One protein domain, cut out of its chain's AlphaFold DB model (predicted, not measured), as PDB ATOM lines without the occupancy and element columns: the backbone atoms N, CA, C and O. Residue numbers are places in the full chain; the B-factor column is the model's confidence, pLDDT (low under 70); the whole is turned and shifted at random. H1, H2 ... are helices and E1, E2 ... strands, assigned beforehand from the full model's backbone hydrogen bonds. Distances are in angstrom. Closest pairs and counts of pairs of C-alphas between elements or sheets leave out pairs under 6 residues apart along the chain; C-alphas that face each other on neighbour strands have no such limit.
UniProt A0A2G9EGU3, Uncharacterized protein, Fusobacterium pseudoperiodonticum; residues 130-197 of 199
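What this domain is: This is residues 130 to 197 of the 199 residues of an uncharacterized protein of Fusobacterium pseudoperiodonticum (UniProt A0A2G9EGU3). A twisted five-strand sheet has short helix H1 and the unnamed stretch 130 to 145 over one face. The 68 printed residues run H1, E1, E2, E3, E4, E5; the strands form an antiparallel meander, each beside the one before. It is mostly strand, with under half of the residues in named elements, and compact: radius of gyration of the C-alphas 10.8 A, spans 28 by 28 by 21 A.

Where its parts are: Find C-alpha 146 at (171.208, 238.810, 194.904), where H1 runs to 151, 8.3 A. Then come E1, 156 to 158, 7.1 A; E2, 163 to 168, 16.6 A; E3, 171 to 176, 16.7 A; E4, 182 to 187, 14.5 A; and E5, 193 to 196, 6.6 A, ending at (183.902, 251.715, 200.517).

How they stand to each other: Look for hairpin E2 and E3 at N 166 and O 173, 3.0 A. H1 is on the sheet, over E2, only just across it at 63 degrees on the local plane; C-alphas 149 and 166 are closest, 6.0 A. Every O i to N i+4 pair in H1 is within hydrogen-bond range.

The domain as a whole: C-alphas 134 and 160 lie farthest apart, 30.9 A. The printed part has no cut, no long link and no printed residue under 70.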
ATOM      1  N   LYS A 130     167.727 233.634 196.607       91.25
ATOM      2  CA  LYS A 130     167.294 234.197 197.891       91.25
ATOM      3  C   LYS A 130     168.449 234.918 198.558       91.25
ATOM      4  O   LYS A 130     169.597 234.493 198.460       91.25
ATOM      5  N   ASP A 131     168.114 235.966 199.292       95.44
ATOM      6  CA  ASP A 131     169.093 236.679 200.098       95.44
ATOM      7  C   ASP A 131     169.564 235.820 201.270       95.44
ATOM      8  O   ASP A 131     168.780 235.128 201.929       95.44
ATOM      9  N   LYS A 132     170.861 235.908 201.557       95.62
ATOM     10  CA  LYS A 132     171.504 235.228 202.689       95.62
ATOM     11  C   LYS A 132     171.455 236.071 203.957       95.62
ATOM     12  O   LYS A 132     171.588 235.535 205.058       95.62
ATOM     13  N   ILE A 133     171.257 237.383 203.818       95.88
ATOM     14  CA  ILE A 133     171.190 238.334 204.929       95.88
ATOM     15  C   ILE A 133     169.933 239.196 204.830       95.88
ATOM     16  O   ILE A 133     169.404 239.433 203.753       95.88
ATOM     17  N   LYS A 134     169.456 239.693 205.976       94.19
ATOM     18  CA  LYS A 134     168.307 240.615 206.026       94.19
ATOM     19  C   LYS A 134     168.717 242.080 205.933       94.19
ATOM     20  O   LYS A 134     168.008 242.878 205.335       94.19
ATOM     21  N   ASN A 135     169.832 242.443 206.566       95.75
ATOM     22  CA  ASN A 135     170.356 243.802 206.520       95.75
ATOM     23  C   ASN A 135     171.297 243.938 205.322       95.75
ATOM     24  O   ASN A 135     172.474 243.597 205.419       95.75
ATOM     25  N   TYR A 136     170.795 244.447 204.200       94.75
ATOM     26  CA  TYR A 136     171.593 244.581 202.981       94.75
ATOM     27  C   TYR A 136     172.806 245.513 203.139       94.75
ATOM     28  O   TYR A 136     173.759 245.403 202.376       94.75
ATOM     29  N   LEU A 137     172.837 246.404 204.141       95.56
ATOM     30  CA  LEU A 137     173.997 247.273 204.387       95.56
ATOM     31  C   LEU A 137     175.203 246.502 204.949       95.56
ATOM     32  O   LEU A 137     176.338 246.970 204.860       95.56
ATOM     33  N   GLU A 138     174.980 245.301 205.488       95.44
ATOM     34  CA  GLU A 138     176.040 244.388 205.936       95.44
ATOM     35  C   GLU A 138     176.604 243.521 204.801       95.44
ATOM     36  O   GLU A 138     177.564 242.780 205.026       95.44
ATOM     37  N   CYS A 139     176.053 243.645 203.585       95.50
ATOM     38  CA  CYS A 139     176.465 242.908 202.395       95.50
ATOM     39  C   CYS A 139     177.984 242.955 202.193       95.50
ATOM     40  O   CYS A 139     178.621 244.017 202.275       95.50
ATOM     41  N   LYS A 140     178.570 241.790 201.920       95.75
ATOM     42  CA  LYS A 140     179.988 241.624 201.583       95.75
ATOM     43  C   LYS A 140     180.173 241.113 200.165       95.75
ATOM     44  O   LYS A 140     181.176 241.459 199.555       95.75
ATOM     45  N   ASN A 141     179.211 240.363 199.646       96.44
ATOM     46  CA  ASN A 141     179.250 239.794 198.309       96.44
ATOM     47  C   ASN A 141     177.871 239.888 197.643       96.44
ATOM     48  O   ASN A 141     176.857 239.852 198.334       96.44
ATOM     49  N   LEU A 142     177.822 239.972 196.311       97.00
ATOM     50  CA  LEU A 142     176.589 240.022 195.518       97.00
ATOM     51  C   LEU A 142     175.563 238.979 195.968       97.00
ATOM     52  O   LEU A 142     174.394 239.307 196.157       97.00
ATOM     53  N   LEU A 143     176.013 237.740 196.196       95.00
ATOM     54  CA  LEU A 143     175.147 236.623 196.577       95.00
ATOM     55  C   LEU A 143     174.484 236.790 197.948       95.00
ATOM     56  O   LEU A 143     173.574 236.028 198.267       95.00
ATOM     57  N   ASP A 144     174.920 237.743 198.773       96.94
ATOM     58  CA  ASP A 144     174.267 238.028 200.049       96.94
ATOM     59  C   ASP A 144     172.869 238.626 199.846       96.94
ATOM     60  O   ASP A 144     171.977 238.358 200.653       96.94
ATOM     61  N   ILE A 145     172.686 239.409 198.775       97.12
ATOM     62  CA  ILE A 145     171.460 240.175 198.485       97.12
ATOM     63  C   ILE A 145     170.963 240.011 197.037       97.12
ATOM     64  O   ILE A 145     170.159 240.806 196.544       97.12
ATOM     65  N   TYR A 146     171.482 239.009 196.325       95.69
ATOM     66  CA  TYR A 146     171.208 238.810 194.904       95.69
ATOM     67  C   TYR A 146     169.723 238.569 194.626       95.69
ATOM     68  O   TYR A 146     169.202 239.111 193.655       95.69
ATOM     69  N   GLY A 147     169.025 237.829 195.492       94.25
ATOM     70  CA  GLY A 147     167.596 237.560 195.333       94.25
ATOM     71  C   GLY A 147     166.778 238.848 195.288       94.25
ATOM     72  O   GLY A 147     165.976 239.038 194.378       94.25
ATOM     73  N   SER A 148     167.010 239.775 196.217       95.75
ATOM     74  CA  SER A 148     166.345 241.079 196.202       95.75
ATOM     75  C   SER A 148     166.744 241.915 194.992       95.75
ATOM     76  O   SER A 148     165.875 242.515 194.363       95.75
ATOM     77  N   LEU A 149     168.027 241.952 194.629       96.31
ATOM     78  CA  LEU A 149     168.489 242.733 193.477       96.31
ATOM     79  C   LEU A 149     167.881 242.249 192.157       96.31
ATOM     80  O   LEU A 149     167.414 243.070 191.361       96.31
ATOM     81  N   TYR A 150     167.865 240.929 191.964       92.88
ATOM     82  CA  TYR A 150     167.304 240.249 190.803       92.88
ATOM     83  C   TYR A 150     165.788 240.446 190.724       92.88
ATOM     84  O   TYR A 150     165.288 240.908 189.708       92.88
ATOM     85  N   ASN A 151     165.057 240.206 191.819       92.12
ATOM     86  CA  ASN A 151     163.594 240.331 191.843       92.12
ATOM     87  C   ASN A 151     163.085 241.771 191.657       92.12
ATOM     88  O   ASN A 151     161.913 241.964 191.346       92.12
ATOM     89  N   ASN A 152     163.939 242.777 191.872       93.31
ATOM     90  CA  ASN A 152     163.622 244.183 191.609       93.31
ATOM     91  C   ASN A 152     164.166 244.674 190.251       93.31
ATOM     92  O   ASN A 152     164.113 245.872 189.973       93.31
ATOM     93  N   ASP A 153     164.722 243.785 189.419       93.50
ATOM     94  CA  ASP A 153     165.309 244.095 188.109       93.50
ATOM     95  C   ASP A 153     166.376 245.207 188.148       93.50
ATOM     96  O   ASP A 153     166.555 245.944 187.178       93.50
ATOM     97  N   THR A 154     167.102 245.377 189.254       95.50
ATOM     98  CA  THR A 154     168.016 246.530 189.436       95.50
ATOM     99  C   THR A 154     169.457 246.269 189.027       95.50
ATOM    100  O   THR A 154     170.295 247.170 189.100       95.50
ATOM    101  N   LEU A 155     169.752 245.037 188.625       97.00
ATOM    102  CA  LEU A 155     171.091 244.622 188.254       97.00
ATOM    103  C   LEU A 155     171.516 245.239 186.919       97.00
ATOM    104  O   LEU A 155     170.737 245.302 185.966       97.00
ATOM    105  N   ASP A 156     172.776 245.657 186.867       97.06
ATOM    106  CA  ASP A 156     173.460 246.126 185.664       97.06
ATOM    107  C   ASP A 156     174.953 245.774 185.748       97.06
ATOM    108  O   ASP A 156     175.458 245.446 186.826       97.06
ATOM    109  N   ALA A 157     175.678 245.829 184.633       96.50
ATOM    110  CA  ALA A 157     177.103 245.520 184.601       96.50
ATOM    111  C   ALA A 157     177.884 246.438 183.655       96.50
ATOM    112  O   ALA A 157     177.461 246.745 182.544       96.50
ATOM    113  N   ASN A 158     179.084 246.828 184.085       95.44
ATOM    114  CA  ASN A 158     180.047 247.572 183.290       95.44
ATOM    115  C   ASN A 158     181.383 246.823 183.250       95.44
ATOM    116  O   ASN A 158     182.123 246.774 184.233       95.44
ATOM    117  N   ILE A 159     181.692 246.262 182.082       94.19
ATOM    118  CA  ILE A 159     182.867 245.414 181.868       94.19
ATOM    119  C   ILE A 159     184.159 246.228 181.999       94.19
ATOM    120  O   ILE A 159     185.064 245.815 182.715       94.19
ATOM    121  N   GLU A 160     184.240 247.412 181.383       93.31
ATOM    122  CA  GLU A 160     185.444 248.261 181.436       93.31
ATOM    123  C   GLU A 160     185.798 248.687 182.863       93.31
ATOM    124  O   GLU A 160     186.969 248.718 183.236       93.31
ATOM    125  N   LYS A 161     184.784 248.981 183.683       95.19
ATOM    126  CA  LYS A 161     184.966 249.327 185.098       95.19
ATOM    127  C   LYS A 161     185.133 248.111 186.003       95.19
ATOM    128  O   LYS A 161     185.473 248.280 187.171       95.19
ATOM    129  N   ARG A 162     184.926 246.904 185.468       95.25
ATOM    130  CA  ARG A 162     184.897 245.638 186.213       95.25
ATOM    131  C   ARG A 162     183.854 245.666 187.331       95.25
ATOM    132  O   ARG A 162     184.114 245.227 188.446       95.25
ATOM    133  N   GLU A 163     182.683 246.227 187.044       97.31
ATOM    134  CA  GLU A 163     181.669 246.524 188.054       97.31
ATOM    135  C   GLU A 163     180.318 245.894 187.730       97.31
ATOM    136  O   GLU A 163     179.864 245.901 186.589       97.31
ATOM    137  N   ILE A 164     179.656 245.400 188.769       98.19
ATOM    138  CA  ILE A 164     178.233 245.066 188.777       98.19
ATOM    139  C   ILE A 164     177.542 246.105 189.650       98.19
ATOM    140  O   ILE A 164     178.021 246.425 190.739       98.19
ATOM    141  N   TYR A 165     176.407 246.616 189.197       98.12
ATOM    142  CA  TYR A 165     175.579 247.531 189.966       98.12
ATOM    143  C   TYR A 165     174.286 246.854 190.391       98.12
ATOM    144  O   TYR A 165     173.769 245.978 189.705       98.12
ATOM    145  N   GLY A 166     173.763 247.300 191.524       97.69
ATOM    146  CA  GLY A 166     172.448 246.932 192.018       97.69
ATOM    147  C   GLY A 166     171.847 248.083 192.811       97.69
ATOM    148  O   GLY A 166     172.579 248.957 193.286       97.69
ATOM    149  N   GLN A 167     170.529 248.099 192.974       97.62
ATOM    150  CA  GLN A 167     169.854 249.106 193.785       97.62
ATOM    151  C   GLN A 167     168.790 248.454 194.664       97.62
ATOM    152  O   GLN A 167     167.965 247.689 194.182       97.62
ATOM    153  N   LEU A 168     168.789 248.787 195.953       96.88
ATOM    154  CA  LEU A 168     167.701 248.461 196.879       96.88
ATOM    155  C   LEU A 168     167.388 249.705 197.695       96.88
ATOM    156  O   LEU A 168     168.303 250.369 198.188       96.88
ATOM    157  N   ASP A 169     166.102 250.018 197.829       94.81
ATOM    158  CA  ASP A 169     165.623 251.250 198.455       94.81
ATOM    159  C   ASP A 169     166.373 252.485 197.901       94.81
ATOM    160  O   ASP A 169     166.443 252.703 196.687       94.81
ATOM    161  N   ASN A 170     166.980 253.266 198.798       95.81
ATOM    162  CA  ASN A 170     167.761 254.460 198.496       95.81
ATOM    163  C   ASN A 170     169.266 254.177 198.373       95.81
ATOM    164  O   ASN A 170     170.061 255.110 198.450       95.81
ATOM    165  N   TYR A 171     169.687 252.919 198.213       98.12
ATOM    166  CA  TYR A 171     171.101 252.554 198.158       98.12
ATOM    167  C   TYR A 171     171.490 251.946 196.819       98.12
ATOM    168  O   TYR A 171     170.859 251.013 196.327       98.12
ATOM    169  N   LYS A 172     172.597 252.443 196.267       98.19
ATOM    170  CA  LYS A 172     173.296 251.832 195.142       98.19
ATOM    171  C   LYS A 172     174.445 250.977 195.653       98.19
ATOM    172  O   LYS A 172     175.307 251.452 196.389       98.19
ATOM    173  N   PHE A 173     174.480 249.739 195.190       98.44
ATOM    174  CA  PHE A 173     175.531 248.770 195.446       98.44
ATOM    175  C   PHE A 173     176.424 248.686 194.218       98.44
ATOM    176  O   PHE A 173     175.941 248.678 193.085       98.44
ATOM    177  N   THR A 174     177.728 248.632 194.450       98.44
ATOM    178  CA  THR A 174     178.718 248.361 193.411       98.44
ATOM    179  C   THR A 174     179.552 247.178 193.854       98.44
ATOM    180  O   THR A 174     180.130 247.221 194.941       98.44
ATOM    181  N   PHE A 175     179.628 246.150 193.022       98.31
ATOM    182  CA  PHE A 175     180.398 244.934 193.251       98.31
ATOM    183  C   PHE A 175     181.493 244.795 192.203       98.31
ATOM    184  O   PHE A 175     181.354 245.306 191.093       98.31
ATOM    185  N   ASP A 176     182.560 244.088 192.542       97.44
ATOM    186  CA  ASP A 176     183.567 243.675 191.574       97.44
ATOM    187  C   ASP A 176     183.020 242.541 190.699       97.44
ATOM    188  O   ASP A 176     182.410 241.598 191.195       97.44
ATOM    189  N   ILE A 177     183.207 242.617 189.384       96.38
ATOM    190  CA  ILE A 177     182.646 241.624 188.456       96.38
ATOM    191  C   ILE A 177     183.325 240.248 188.571       96.38
ATOM    192  O   ILE A 177     182.712 239.226 188.257       96.38
ATOM    193  N   ILE A 178     184.582 240.208 189.025       95.75
ATOM    194  CA  ILE A 178     185.382 238.989 189.143       95.75
ATOM    195  C   ILE A 178     185.125 238.302 190.465       95.75
ATOM    196  O   ILE A 178     184.854 237.110 190.468       95.75
ATOM    197  N   THR A 179     185.199 239.012 191.586       96.38
ATOM    198  CA  THR A 179     185.041 238.399 192.914       96.38
ATOM    199  C   THR A 179     183.590 238.403 193.377       96.38
ATOM    200  O   THR A 179     183.182 237.538 194.162       96.38
ATOM    201  N   ARG A 180     182.774 239.312 192.821       96.62
ATOM    202  CA  ARG A 180     181.423 239.663 193.278       96.62
ATOM    203  C   ARG A 180     181.421 240.328 194.653       96.62
ATOM    204  O   ARG A 180     180.357 240.525 195.237       96.62
ATOM    205  N   ASP A 181     182.587 240.699 195.175       97.31
ATOM    206  CA  ASP A 181     182.690 241.369 196.462       97.31
ATOM    207  C   ASP A 181     182.223 242.814 196.360       97.31
ATOM    208  O   ASP A 181     182.344 243.476 195.329       97.31
ATOM    209  N   ILE A 182     181.659 243.314 197.454       97.62
ATOM    210  CA  ILE A 182     181.194 244.691 197.534       97.62
ATOM    211  C   ILE A 182     182.386 245.649 197.425       97.62
ATOM    212  O   ILE A 182     183.309 245.621 198.240       97.62
ATOM    213  N   LYS A 183     182.328 246.557 196.454       97.50
ATOM    214  CA  LYS A 183     183.249 247.693 196.324       97.50
ATOM    215  C   LYS A 183     182.710 248.906 197.058       97.50
ATOM    216  O   LYS A 183     183.453 249.586 197.759       97.50
ATOM    217  N   SER A 184     181.414 249.192 196.933       97.44
ATOM    218  CA  SER A 184     180.808 250.313 197.651       97.44
ATOM    219  C   SER A 184     179.299 250.204 197.830       97.44
ATOM    220  O   SER A 184     178.611 249.528 197.065       97.44
ATOM    221  N   ILE A 185     178.797 250.911 198.843       97.88
ATOM    222  CA  ILE A 185     177.373 251.173 199.064       97.88
ATOM    223  C   ILE A 185     177.203 252.686 199.187       97.88
ATOM    224  O   ILE A 185     177.792 253.301 200.078       97.88
ATOM    225  N   GLN A 186     176.408 253.279 198.301       98.00
ATOM    226  CA  GLN A 186     176.155 254.717 198.242       98.00
ATOM    227  C   GLN A 186     174.685 255.008 198.538       98.00
ATOM    228  O   GLN A 186     173.807 254.410 197.923       98.00
ATOM    229  N   ASN A 187     174.416 255.947 199.441       97.62
ATOM    230  CA  ASN A 187     173.083 256.506 199.626       97.62
ATOM    231  C   ASN A 187     172.780 257.470 198.465       97.62
ATOM    232  O   ASN A 187     173.525 258.418 198.226       97.62
ATOM    233  N   LEU A 188     171.699 257.223 197.733       96.81
ATOM    234  CA  LEU A 188     171.300 257.985 196.551       96.81
ATOM    235  C   LEU A 188     170.637 259.329 196.885       96.81
ATOM    236  O   LEU A 188     170.653 260.226 196.046       96.81
ATOM    237  N   GLU A 189     170.082 259.491 198.088       95.88
ATOM    238  CA  GLU A 189     169.491 260.756 198.540       95.88
ATOM    239  C   GLU A 189     170.565 261.755 198.979       95.88
ATOM    240  O   GLU A 189     170.494 262.933 198.632       95.88
ATOM    241  N   THR A 190     171.564 261.297 199.741       96.62
ATOM    242  CA  THR A 190     172.629 262.167 200.278       96.62
ATOM    243  C   THR A 190     173.879 262.198 199.400       96.62
ATOM    244  O   THR A 190     174.677 263.127 199.493       96.62
ATOM    245  N   GLY A 191     174.069 261.183 198.553       94.81
ATOM    246  CA  GLY A 191     175.288 260.961 197.775       94.81
ATOM    247  C   GLY A 191     176.445 260.358 198.582       94.81
ATOM    248  O   GLY A 191     177.492 260.063 198.002       94.81
ATOM    249  N   GLU A 192     176.280 260.163 199.893       95.62
ATOM    250  CA  GLU A 192     177.332 259.677 200.787       95.62
ATOM    251  C   GLU A 192     177.572 258.173 200.635       95.62
ATOM    252  O   GLU A 192     176.650 257.377 200.446       95.62
ATOM    253  N   TYR A 193     178.832 257.766 200.776       94.75
ATOM    254  CA  TYR A 193     179.197 256.358 200.817       94.75
ATOM    255  C   TYR A 193     179.068 255.813 202.238       94.75
ATOM    256  O   TYR A 193     179.804 256.209 203.137       94.75
ATOM    257  N   VAL A 194     178.165 254.850 202.414       92.50
ATOM    258  CA  VAL A 194     178.008 254.085 203.662       92.50
ATOM    259  C   VAL A 194     179.143 253.077 203.821       92.50
ATOM    260  O   VAL A 194     179.563 252.762 204.932       92.50
ATOM    261  N   LYS A 195     179.653 252.566 202.698       91.12
ATOM    262  CA  LYS A 195     180.755 251.609 202.659       91.12
ATOM    263  C   LYS A 195     181.599 251.839 201.417       91.12
ATOM    264  O   LYS A 195     181.056 252.008 200.327       91.12
ATOM    265  N   ILE A 196     182.915 251.790 201.593       88.38
ATOM    266  CA  ILE A 196     183.902 251.715 200.517       88.38
ATOM    267  C   ILE A 196     184.898 250.634 200.922       88.38
ATOM    268  O   ILE A 196     185.512 250.725 201.986       88.38
ATOM    269  N   SER A 197     185.035 249.615 200.090       84.44
ATOM    270  CA  SER A 197     186.133 248.663 200.165       84.44
ATOM    271  C   SER A 197     187.262 249.245 199.322       84.44
ATOM    272  O   SER A 197     187.137 249.351 198.104       84.44
TER     273      SER A 197